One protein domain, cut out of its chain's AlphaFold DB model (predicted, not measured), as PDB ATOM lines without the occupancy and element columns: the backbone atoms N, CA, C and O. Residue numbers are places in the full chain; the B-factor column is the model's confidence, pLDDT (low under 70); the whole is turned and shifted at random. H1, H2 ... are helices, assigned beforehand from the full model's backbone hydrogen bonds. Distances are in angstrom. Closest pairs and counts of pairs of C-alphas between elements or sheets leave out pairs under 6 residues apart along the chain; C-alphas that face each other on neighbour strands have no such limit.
ATOM      1  N   LEU A 460      22.007  49.315  41.108       60.25
ATOM      2  CA  LEU A 460      21.305  49.386  39.818       60.25
ATOM      3  C   LEU A 460      20.142  48.385  39.730       60.25
ATOM      4  O   LEU A 460      20.258  47.209  40.072       60.25
ATOM      5  N   ARG A 461      18.998  48.816  39.183       68.88
ATOM      6  CA  ARG A 461      17.810  47.957  38.993       68.88
ATOM      7  C   ARG A 461      17.887  47.123  37.705       68.88
ATOM      8  O   ARG A 461      16.947  47.126  36.907       68.88
ATOM      9  N   VAL A 462      18.985  46.387  37.517       68.19
ATOM     10  CA  VAL A 462      19.306  45.631  36.286       68.19
ATOM     11  C   VAL A 462      18.182  44.669  35.885       68.19
ATOM     12  O   VAL A 462      17.685  44.745  34.765       68.19
ATOM     13  N   GLU A 463      17.679  43.847  36.809       70.88
ATOM     14  CA  GLU A 463      16.594  42.886  36.526       70.88
ATOM     15  C   GLU A 463      15.288  43.575  36.088       70.88
ATOM     16  O   GLU A 463      14.526  43.063  35.267       70.88
ATOM     17  N   SER A 464      15.015  44.782  36.601       69.19
ATOM     18  CA  SER A 464      13.846  45.559  36.169       69.19
ATOM     19  C   SER A 464      14.021  46.079  34.743       69.19
ATOM     20  O   SER A 464      13.065  46.068  33.971       69.19
ATOM     21  N   PHE A 465      15.235  46.495  34.382       69.75
ATOM     22  CA  PHE A 465      15.558  46.972  33.042       69.75
ATOM     23  C   PHE A 465      15.584  45.835  32.008       69.75
ATOM     24  O   PHE A 465      14.990  45.973  30.941       69.75
ATOM     25  N   ILE A 466      16.145  44.670  32.356       72.25
ATOM     26  CA  ILE A 466      16.080  43.446  31.536       72.25
ATOM     27  C   ILE A 466      14.624  43.076  31.235       72.25
ATOM     28  O   ILE A 466      14.283  42.747  30.098       72.25
ATOM     29  N   ASN A 467      13.738  43.168  32.229       74.50
ATOM     30  CA  ASN A 467      12.317  42.904  32.016       74.50
ATOM     31  C   ASN A 467      11.660  43.912  31.063       74.50
ATOM     32  O   ASN A 467      10.829  43.499  30.258       74.50
ATOM     33  N   ILE A 468      12.063  45.189  31.080       75.50
ATOM     34  CA  ILE A 468      11.606  46.169  30.081       75.50
ATOM     35  C   ILE A 468      12.042  45.722  28.683       75.50
ATOM     36  O   ILE A 468      11.171  45.557  27.832       75.50
ATOM     37  N   ILE A 469      13.331  45.421  28.477       76.06
ATOM     38  CA  ILE A 469      13.878  44.963  27.185       76.06
ATOM     39  C   ILE A 469      13.108  43.744  26.657       76.06
ATOM     40  O   ILE A 469      12.675  43.732  25.503       76.06
ATOM     41  N   ARG A 470      12.871  42.742  27.514       78.75
ATOM     42  CA  ARG A 470      12.099  41.538  27.161       78.75
ATOM     43  C   ARG A 470      10.662  41.869  26.750       78.75
ATOM     44  O   ARG A 470      10.150  41.298  25.795       78.75
ATOM     45  N   THR A 471      10.002  42.792  27.451       75.25
ATOM     46  CA  THR A 471       8.615  43.188  27.139       75.25
ATOM     47  C   THR A 471       8.484  44.098  25.920       75.25
ATOM     48  O   THR A 471       7.413  44.140  25.320       75.25
ATOM     49  N   THR A 472       9.552  44.802  25.537       79.00
ATOM     50  CA  THR A 472       9.589  45.706  24.376       79.00
ATOM     51  C   THR A 472      10.350  45.120  23.184       79.00
ATOM     52  O   THR A 472      10.693  45.855  22.262       79.00
ATOM     53  N   THR A 473      10.653  43.818  23.196       81.50
ATOM     54  CA  THR A 473      11.326  43.148  22.075       81.50
ATOM     55  C   THR A 473      10.441  43.212  20.828       81.50
ATOM     56  O   THR A 473       9.243  42.934  20.890       81.50
ATOM     57  N   ASP A 489       3.694  52.426  17.492       78.81
ATOM     58  CA  ASP A 489       3.030  51.788  18.631       78.81
ATOM     59  C   ASP A 489       4.058  51.191  19.613       78.81
ATOM     60  O   ASP A 489       3.893  51.313  20.830       78.81
ATOM     61  N   SER A 490       5.166  50.644  19.101       80.88
ATOM     62  CA  SER A 490       6.292  50.162  19.918       80.88
ATOM     63  C   SER A 490       7.022  51.311  20.632       80.88
ATOM     64  O   SER A 490       7.336  51.204  21.818       80.88
ATOM     65  N   LEU A 491       7.215  52.450  19.958       81.62
ATOM     66  CA  LEU A 491       7.781  53.664  20.559       81.62
ATOM     67  C   LEU A 491       6.875  54.241  21.654       81.62
ATOM     68  O   LEU A 491       7.362  54.599  22.723       81.62
ATOM     69  N   ARG A 492       5.553  54.275  21.440       81.38
ATOM     70  CA  ARG A 492       4.576  54.700  22.462       81.38
ATOM     71  C   ARG A 492       4.571  53.770  23.672       81.38
ATOM     72  O   ARG A 492       4.400  54.232  24.802       81.38
ATOM     73  N   LEU A 493       4.748  52.466  23.457       78.69
ATOM     74  CA  LEU A 493       4.900  51.502  24.544       78.69
ATOM     75  C   LEU A 493       6.174  51.803  25.350       78.69
ATOM     76  O   LEU A 493       6.098  51.955  26.569       78.69
ATOM     77  N   LEU A 494       7.316  51.985  24.681       80.69
ATOM     78  CA  LEU A 494       8.585  52.321  25.332       80.69
ATOM     79  C   LEU A 494       8.525  53.663  26.084       80.69
ATOM     80  O   LEU A 494       9.008  53.771  27.212       80.69
ATOM     81  N   GLU A 495       7.872  54.674  25.509       81.88
ATOM     82  CA  GLU A 495       7.626  55.968  26.155       81.88
ATOM     83  C   GLU A 495       6.861  55.777  27.474       81.88
ATOM     84  O   GLU A 495       7.246  56.311  28.513       81.88
ATOM     85  N   ARG A 496       5.809  54.949  27.484       78.06
ATOM     86  CA  ARG A 496       5.045  54.652  28.707       78.06
ATOM     87  C   ARG A 496       5.885  53.924  29.752       78.06
ATOM     88  O   ARG A 496       5.812  54.294  30.924       78.06
ATOM     89  N   HIS A 497       6.699  52.954  29.337       72.88
ATOM     90  CA  HIS A 497       7.639  52.250  30.218       72.88
ATOM     91  C   HIS A 497       8.710  53.178  30.817       72.88
ATOM     92  O   HIS A 497       9.142  52.958  31.948       72.88
ATOM     93  N   THR A 498       9.097  54.249  30.117       75.00
ATOM     94  CA  THR A 498      10.162  55.172  30.549       75.00
ATOM     95  C   THR A 498       9.665  56.436  31.263       75.00
ATOM     96  O   THR A 498      10.452  57.070  31.964       75.00
ATOM     97  N   ARG A 499       8.360  56.768  31.215       74.62
ATOM     98  CA  ARG A 499       7.759  57.921  31.938       74.62
ATOM     99  C   ARG A 499       8.062  57.949  33.441       74.62
ATOM    100  O   ARG A 499       8.138  59.028  34.026       74.62
ATOM    101  N   ARG A 500       8.204  56.785  34.085       68.50
ATOM    102  CA  ARG A 500       8.620  56.676  35.493       68.50
ATOM    103  C   ARG A 500       9.435  55.402  35.720       68.50
ATOM    104  O   ARG A 500       8.934  54.446  36.300       68.50
ATOM    105  N   CYS A 501      10.688  55.410  35.268       70.38
ATOM    106  CA  CYS A 501      11.627  54.296  35.414       70.38
ATOM    107  C   CYS A 501      12.839  54.715  36.271       70.38
ATOM    108  O   CYS A 501      13.815  55.232  35.731       70.38
ATOM    109  N   PRO A 502      12.775  54.570  37.607       72.75
ATOM    110  CA  PRO A 502      13.930  54.813  38.471       72.75
ATOM    111  C   PRO A 502      15.010  53.762  38.191       72.75
ATOM    112  O   PRO A 502      14.713  52.560  38.213       72.75
ATOM    113  N   LEU A 503      16.232  54.223  37.919       68.06
ATOM    114  CA  LEU A 503      17.355  53.376  37.495       68.06
ATOM    115  C   LEU A 503      18.121  52.820  38.695       68.06
ATOM    116  O   LEU A 503      18.629  51.700  38.642       68.06
ATOM    117  N   LEU A 504      18.143  53.576  39.793       68.00
ATOM    118  CA  LEU A 504      18.746  53.159  41.050       68.00
ATOM    119  C   LEU A 504      17.678  52.656  42.021       68.00
ATOM    120  O   LEU A 504      16.568  53.194  42.095       68.00
ATOM    121  N   ILE A 505      18.042  51.663  42.832       68.38
ATOM    122  CA  ILE A 505      17.231  51.178  43.954       68.38
ATOM    123  C   ILE A 505      16.898  52.362  44.877       68.38
ATOM    124  O   ILE A 505      15.777  52.475  45.363       68.38
ATOM    125  N   ASN A 506      17.809  53.324  45.028       65.62
ATOM    126  CA  ASN A 506      17.670  54.393  46.014       65.62
ATOM    127  C   ASN A 506      16.781  55.573  45.584       65.62
ATOM    128  O   ASN A 506      16.396  56.395  46.414       65.62
ATOM    129  N   GLU A 507      16.423  55.656  44.302       65.19
ATOM    130  CA  GLU A 507      15.612  56.748  43.740       65.19
ATOM    131  C   GLU A 507      14.105  56.554  43.951       65.19
ATOM    132  O   GLU A 507      13.293  57.422  43.618       65.19
ATOM    133  N   THR A 508      13.703  55.399  44.476       71.19
ATOM    134  CA  THR A 508      12.304  55.000  44.522       71.19
ATOM    135  C   THR A 508      12.004  54.126  45.723       71.19
ATOM    136  O   THR A 508      12.745  53.215  46.056       71.19
ATOM    137  N   ILE A 509      10.871  54.379  46.368       75.25
ATOM    138  CA  ILE A 509      10.347  53.493  47.416       75.25
ATOM    139  C   ILE A 509       9.300  52.565  46.798       75.25
ATOM    140  O   ILE A 509       9.301  51.364  47.040       75.25
ATOM    141  N   LEU A 510       8.448  53.111  45.922       75.00
ATOM    142  CA  LEU A 510       7.305  52.414  45.325       75.00
ATOM    143  C   LEU A 510       7.708  51.144  44.566       75.00
ATOM    144  O   LEU A 510       7.036  50.127  44.677       75.00
ATOM    145  N   PHE A 511       8.804  51.205  43.809       73.88
ATOM    146  CA  PHE A 511       9.259  50.093  42.973       73.88
ATOM    147  C   PHE A 511      10.131  49.066  43.728       73.88
ATOM    148  O   PHE A 511      10.535  48.064  43.138       73.88
ATOM    149  N   ASN A 512      10.398  49.309  45.016       76.00
ATOM    150  CA  ASN A 512      11.084  48.381  45.921       76.00
ATOM    151  C   ASN A 512      10.117  47.722  46.921       76.00
ATOM    152  O   ASN A 512      10.531  46.912  47.749       76.00
ATOM    153  N   MET A 513       8.831  48.081  46.874       74.12
ATOM    154  CA  MET A 513       7.803  47.493  47.728       74.12
ATOM    155  C   MET A 513       7.434  46.071  47.261       74.12
ATOM    156  O   MET A 513       7.444  45.793  46.061       74.12
ATOM    157  N   PRO A 514       7.055  45.166  48.182       65.44
ATOM    158  CA  PRO A 514       6.675  43.796  47.842       65.44
ATOM    159  C   PRO A 514       5.369  43.679  47.019       65.44
ATOM    160  O   PRO A 514       4.609  44.631  46.824       65.44
ATOM    161  N   ALA A 515       5.114  42.452  46.548       58.16
ATOM    162  CA  ALA A 515       4.211  42.039  45.463       58.16
ATOM    163  C   ALA A 515       2.838  42.740  45.263       58.16
ATOM    164  O   ALA A 515       2.495  42.961  44.099       58.16
ATOM    165  N   PRO A 516       2.027  43.118  46.273       59.44
ATOM    166  CA  PRO A 516       0.731  43.771  46.016       59.44
ATOM    167  C   PRO A 516       0.831  45.147  45.327       59.44
ATOM    168  O   PRO A 516      -0.142  45.583  44.708       59.44
ATOM    169  N   ILE A 517       1.991  45.817  45.387       62.38
ATOM    170  CA  ILE A 517       2.234  47.143  44.781       62.38
ATOM    171  C   ILE A 517       2.805  47.052  43.354       62.38
ATOM    172  O   ILE A 517       2.532  47.931  42.538       62.38
ATOM    173  N   ASN A 518       3.464  45.944  42.987       62.19
ATOM    174  CA  ASN A 518       3.918  45.683  41.609       62.19
ATOM    175  C   ASN A 518       2.759  45.601  40.601       62.19
ATOM    176  O   ASN A 518       2.918  45.857  39.405       62.19
ATOM    177  N   LEU A 519       1.554  45.281  41.078       64.62
ATOM    178  CA  LEU A 519       0.360  45.320  40.246       64.62
ATOM    179  C   LEU A 519       0.091  46.751  39.741       64.62
ATOM    180  O   LEU A 519      -0.210  46.939  38.567       64.62
ATOM    181  N   LEU A 520       0.309  47.765  40.585       66.94
ATOM    182  CA  LEU A 520       0.152  49.186  40.254       66.94
ATOM    183  C   LEU A 520       1.118  49.621  39.142       66.94
ATOM    184  O   LEU A 520       0.723  50.322  38.211       66.94
ATOM    185  N   THR A 521       2.372  49.165  39.219       65.62
ATOM    186  CA  THR A 521       3.416  49.477  38.234       65.62
ATOM    187  C   THR A 521       3.186  48.773  36.899       65.62
ATOM    188  O   THR A 521       3.609  49.288  35.875       65.62
ATOM    189  N   SER A 522       2.481  47.635  36.877       69.88
ATOM    190  CA  SER A 522       2.074  46.965  35.630       69.88
ATOM    191  C   SER A 522       0.809  47.567  35.002       69.88
ATOM    192  O   SER A 522       0.687  47.640  33.780       69.88
ATOM    193  N   LEU A 523      -0.134  48.035  35.828       72.25
ATOM    194  CA  LEU A 523      -1.404  48.598  35.370       72.25
ATOM    195  C   LEU A 523      -1.228  49.999  34.772       72.25
ATOM    196  O   LEU A 523      -1.859  50.303  33.764       72.25
ATOM    197  N   ILE A 524      -0.328  50.820  35.326       69.81
ATOM    198  CA  ILE A 524      -0.052  52.185  34.835       69.81
ATOM    199  C   ILE A 524       0.538  52.222  33.411       69.81
ATOM    200  O   ILE A 524       0.516  53.264  32.760       69.81
ATOM    201  N   LEU A 525       1.053  51.087  32.931       70.75
ATOM    202  CA  LEU A 525       1.659  50.935  31.607       70.75
ATOM    203  C   LEU A 525       0.631  50.603  30.514       70.75
ATOM    204  O   LEU A 525       0.930  50.724  29.324       70.75
ATOM    205  N   ARG A 526      -0.593  50.206  30.893       75.06
ATOM    206  CA  ARG A 526      -1.654  49.857  29.941       75.06
ATOM    207  C   ARG A 526      -2.258  51.100  29.296       75.06
ATOM    208  O   ARG A 526      -2.438  52.129  29.935       75.06
ATOM    209  N   GLU A 527      -2.646  50.975  28.028       75.00
ATOM    210  CA  GLU A 527      -3.317  52.056  27.295       75.00
ATOM    211  C   GLU A 527      -4.712  52.374  27.838       75.00
ATOM    212  O   GLU A 527      -5.142  53.526  27.856       75.00
ATOM    213  N   LYS A 528      -5.433  51.332  28.254       81.75
ATOM    214  CA  LYS A 528      -6.783  51.403  28.807       81.75
ATOM    215  C   LYS A 528      -6.861  50.458  29.997       81.75
ATOM    216  O   LYS A 528      -6.368  49.332  29.923       81.75
ATOM    217  N   LEU A 529      -7.482  50.921  31.075       82.94
ATOM    218  CA  LEU A 529      -7.754  50.117  32.264       82.94
ATOM    219  C   LEU A 529      -9.161  49.526  32.153       82.94
ATOM    220  O   LEU A 529     -10.102  50.242  31.814       82.94
ATOM    221  N   SER A 530      -9.299  48.230  32.427       85.12
ATOM    222  CA  SER A 530     -10.607  47.575  32.565       85.12
ATOM    223  C   SER A 530     -11.203  47.785  33.966       85.12
ATOM    224  O   SER A 530     -10.483  48.128  34.904       85.12
ATOM    225  N   ASP A 531     -12.501  47.529  34.150       84.25
ATOM    226  CA  ASP A 531     -13.158  47.632  35.468       84.25
ATOM    227  C   ASP A 531     -12.540  46.682  36.519       84.25
ATOM    228  O   ASP A 531     -12.480  46.995  37.714       84.25
ATOM    229  N   ASP A 532     -12.017  45.537  36.071       84.44
ATOM    230  CA  ASP A 532     -11.262  44.596  36.904       84.44
ATOM    231  C   ASP A 532      -9.887  45.166  37.298       84.44
ATOM    232  O   ASP A 532      -9.480  45.082  38.458       84.44
ATOM    233  N   ASP A 533      -9.198  45.842  36.370       82.44
ATOM    234  CA  ASP A 533      -7.930  46.531  36.649       82.44
ATOM    235  C   ASP A 533      -8.111  47.682  37.649       82.44
ATOM    236  O   ASP A 533      -7.292  47.858  38.552       82.44
ATOM    237  N   VAL A 534      -9.207  48.439  37.536       82.44
ATOM    238  CA  VAL A 534      -9.561  49.507  38.486       82.44
ATOM    239  C   VAL A 534      -9.866  48.926  39.868       82.44
ATOM    240  O   VAL A 534      -9.412  49.457  40.883       82.44
ATOM    241  N   SER A 535     -10.582  47.800  39.929       81.44
ATOM    242  CA  SER A 535     -10.872  47.104  41.188       81.44
ATOM    243  C   SER A 535      -9.590  46.627  41.878       81.44
ATOM    244  O   SER A 535      -9.416  46.824  43.083       81.44
ATOM    245  N   LYS A 536      -8.654  46.075  41.104       80.38
ATOM    246  CA  LYS A 536      -7.322  45.668  41.563       80.38
ATOM    247  C   LYS A 536      -6.475  46.852  42.045       80.38
ATOM    248  O   LYS A 536      -5.872  46.769  43.113       80.38
ATOM    249  N   TYR A 537      -6.498  47.977  41.331       80.25
ATOM    250  CA  TYR A 537      -5.841  49.225  41.740       80.25
ATOM    251  C   TYR A 537      -6.352  49.727  43.103       80.25
ATOM    252  O   TYR A 537      -5.567  50.073  43.988       80.25
ATOM    253  N   LEU A 538      -7.673  49.699  43.315       82.38
ATOM    254  CA  LEU A 538      -8.291  50.090  44.587       82.38
ATOM    255  C   LEU A 538      -7.923  49.147  45.742       82.38
ATOM    256  O   LEU A 538      -7.783  49.603  46.878       82.38
ATOM    257  N   MET A 539      -7.752  47.848  45.476       80.19
ATOM    258  CA  MET A 539      -7.263  46.895  46.480       80.19
ATOM    259  C   MET A 539      -5.821  47.207  46.898       80.19
ATOM    260  O   MET A 539      -5.525  47.196  48.093       80.19
ATOM    261  N   THR A 540      -4.950  47.563  45.951       77.81
ATOM    262  CA  THR A 540      -3.566  47.965  46.242       77.81
ATOM    263  C   THR A 540      -3.499  49.257  47.064       77.81
ATOM    264  O   THR A 540      -2.717  49.336  48.007       77.81
ATOM    265  N   LEU A 541      -4.348  50.253  46.784       80.31
ATOM    266  CA  LEU A 541      -4.408  51.478  47.597       80.31
ATOM    267  C   LEU A 541      -4.853  51.209  49.040       80.31
ATOM    268  O   LEU A 541      -4.268  51.755  49.973       80.31
ATOM    269  N   LYS A 542      -5.848  50.335  49.237       81.62
ATOM    270  CA  LYS A 542      -6.280  49.912  50.582       81.62
ATOM    271  C   LYS A 542      -5.181  49.170  51.337       81.62
ATOM    272  O   LYS A 542      -5.102  49.281  52.555       81.62
ATOM    273  N   TYR A 543      -4.345  48.416  50.627       81.25
ATOM    274  CA  TYR A 543      -3.182  47.764  51.216       81.25
ATOM    275  C   TYR A 543      -2.169  48.797  51.736       81.25
ATOM    276  O   TYR A 543      -1.759  48.700  52.885       81.25
ATOM    277  N   VAL A 544      -1.847  49.829  50.946       78.44
ATOM    278  CA  VAL A 544      -0.943  50.918  51.370       78.44
ATOM    279  C   VAL A 544      -1.511  51.704  52.564       78.44
ATOM    280  O   VAL A 544      -0.785  51.944  53.524       78.44
ATOM    281  N   ASP A 545      -2.806  52.040  52.551       82.44
ATOM    282  CA  ASP A 545      -3.497  52.715  53.670       82.44
ATOM    283  C   ASP A 545      -3.467  51.863  54.954       82.44
ATOM    284  O   ASP A 545      -3.232  52.371  56.050       82.44
ATOM    285  N   ASN A 546      -3.621  50.541  54.838       82.19
ATOM    286  CA  ASN A 546      -3.474  49.640  55.982       82.19
ATOM    287  C   ASN A 546      -2.030  49.578  56.503       82.19
ATOM    288  O   ASN A 546      -1.844  49.589  57.718       82.19
ATOM    289  N   MET A 547      -1.021  49.551  55.622       80.81
ATOM    290  CA  MET A 547       0.390  49.588  56.036       80.81
ATOM    291  C   MET A 547       0.709  50.863  56.828       80.81
ATOM    292  O   MET A 547       1.374  50.797  57.861       80.81
ATOM    293  N   GLU A 548       0.191  52.012  56.382       81.56
ATOM    294  CA  GLU A 548       0.352  53.294  57.077       81.56
ATOM    295  C   GLU A 548      -0.323  53.277  58.456       81.56
ATOM    296  O   GLU A 548       0.303  53.624  59.458       81.56
ATOM    297  N   ARG A 549      -1.573  52.801  58.540       82.62
ATOM    298  CA  ARG A 549      -2.317  52.701  59.812       82.62
ATOM    299  C   ARG A 549      -1.674  51.751  60.818       82.62
ATOM    300  O   ARG A 549      -1.772  51.990  62.020       82.62
ATOM    301  N   ASN A 550      -1.036  50.692  60.331       82.50
ATOM    302  CA  ASN A 550      -0.345  49.705  61.156       82.50
ATOM    303  C   ASN A 550       1.084  50.135  61.536       82.50
ATOM    304  O   ASN A 550       1.714  49.464  62.353       82.50
ATOM    305  N   GLY A 551       1.599  51.236  60.970       77.69
ATOM    306  CA  GLY A 551       2.964  51.705  61.209       77.69
ATOM    307  C   GLY A 551       4.041  50.774  60.643       77.69
ATOM    308  O   GLY A 551       5.120  50.661  61.224       77.69
TER     309      GLY A 551
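What this domain is: This is residues 460 to 473 and 489 to 551 of the 1191 residues of the protein "Hypothetical protein" of Rotaria sp. Silwood1 (UniProt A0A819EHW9). Two helical pairs make a flat, loosely joined body: the long helix H4 with the short H3 packed on its first half at one side, and H1 and H2, side by side but hardly in contact, at the other. H3 sits between H4 and the H1 and H2 pair, a long loop of residues 499 to 517 leads from H2 to H3, and the last part of H4, residues 545 to 550, sticks out with residue 551. The printed part has 77 residues with four named helices, H1, H2, H3 and H4 in that order along the chain, and no named strand; the class is all helix. It is only just loose, close to compact, with a radius of gyration of the C-alphas of 13.8 A, and its C-alphas span 40 by 33 by 16 A.

How they stand to each other: Start with the longest helix, H4, residues 531 to 550. Look at its residues 533 to 540, with which alone it touches H3, residues 518 to 523; the closest C-alphas of the two are those of Leu 520 and Tyr 537, 6.2 A apart. H3 and H4 form a helical hairpin, at a shallow tilt of 31 degrees, opposite ways. Next, find H1, residues 462 to 471, and H2, residues 489 to 498. They are close but not clearly touching: their closest C-alphas, those of Ile 468 and His 497, are 7.3 A apart. H1 and H2 run opposite ways at a shallow tilt of 18 degrees. H1 and H2 are each apart from both H3 and H4. In H1, H2, H3 and H4 every pair of O i and N i+4 is within hydrogen-bond range.

Where its parts are: Find C-alpha 531 at (-13.158, 47.632, 35.468); from there H4 runs 28.8 A to C-alpha 550 at (-0.345, 49.705, 61.156). H3 runs from Asn 518 to Leu 523, 8.7 A. H1 begins with C-alpha 462 at (19.306, 45.631, 36.286) and runs 14.3 A to Thr 471. H2 runs from Asp 489 to Thr 498, also 14.3 A.

The domain as a whole: The two C-alphas farthest apart are those of Asp 489 and Asn 550, 42.7 A. Between H1 and H2 lies the cut: residues 474 to 488 are not printed, and C-alphas 473 and 489 are 12.5 A apart across it. The link from H2 to H3, with 19 residues, is long; that from H3 to H4, with 7 residues, is short. Residues 545 to 551, of which 545 to 550 belong to H4, stand free. In this model the mean pLDDT of the printed part is 75.0, and 21 printed residues are under 70, among them residues 503 to 507 and 514 to 522.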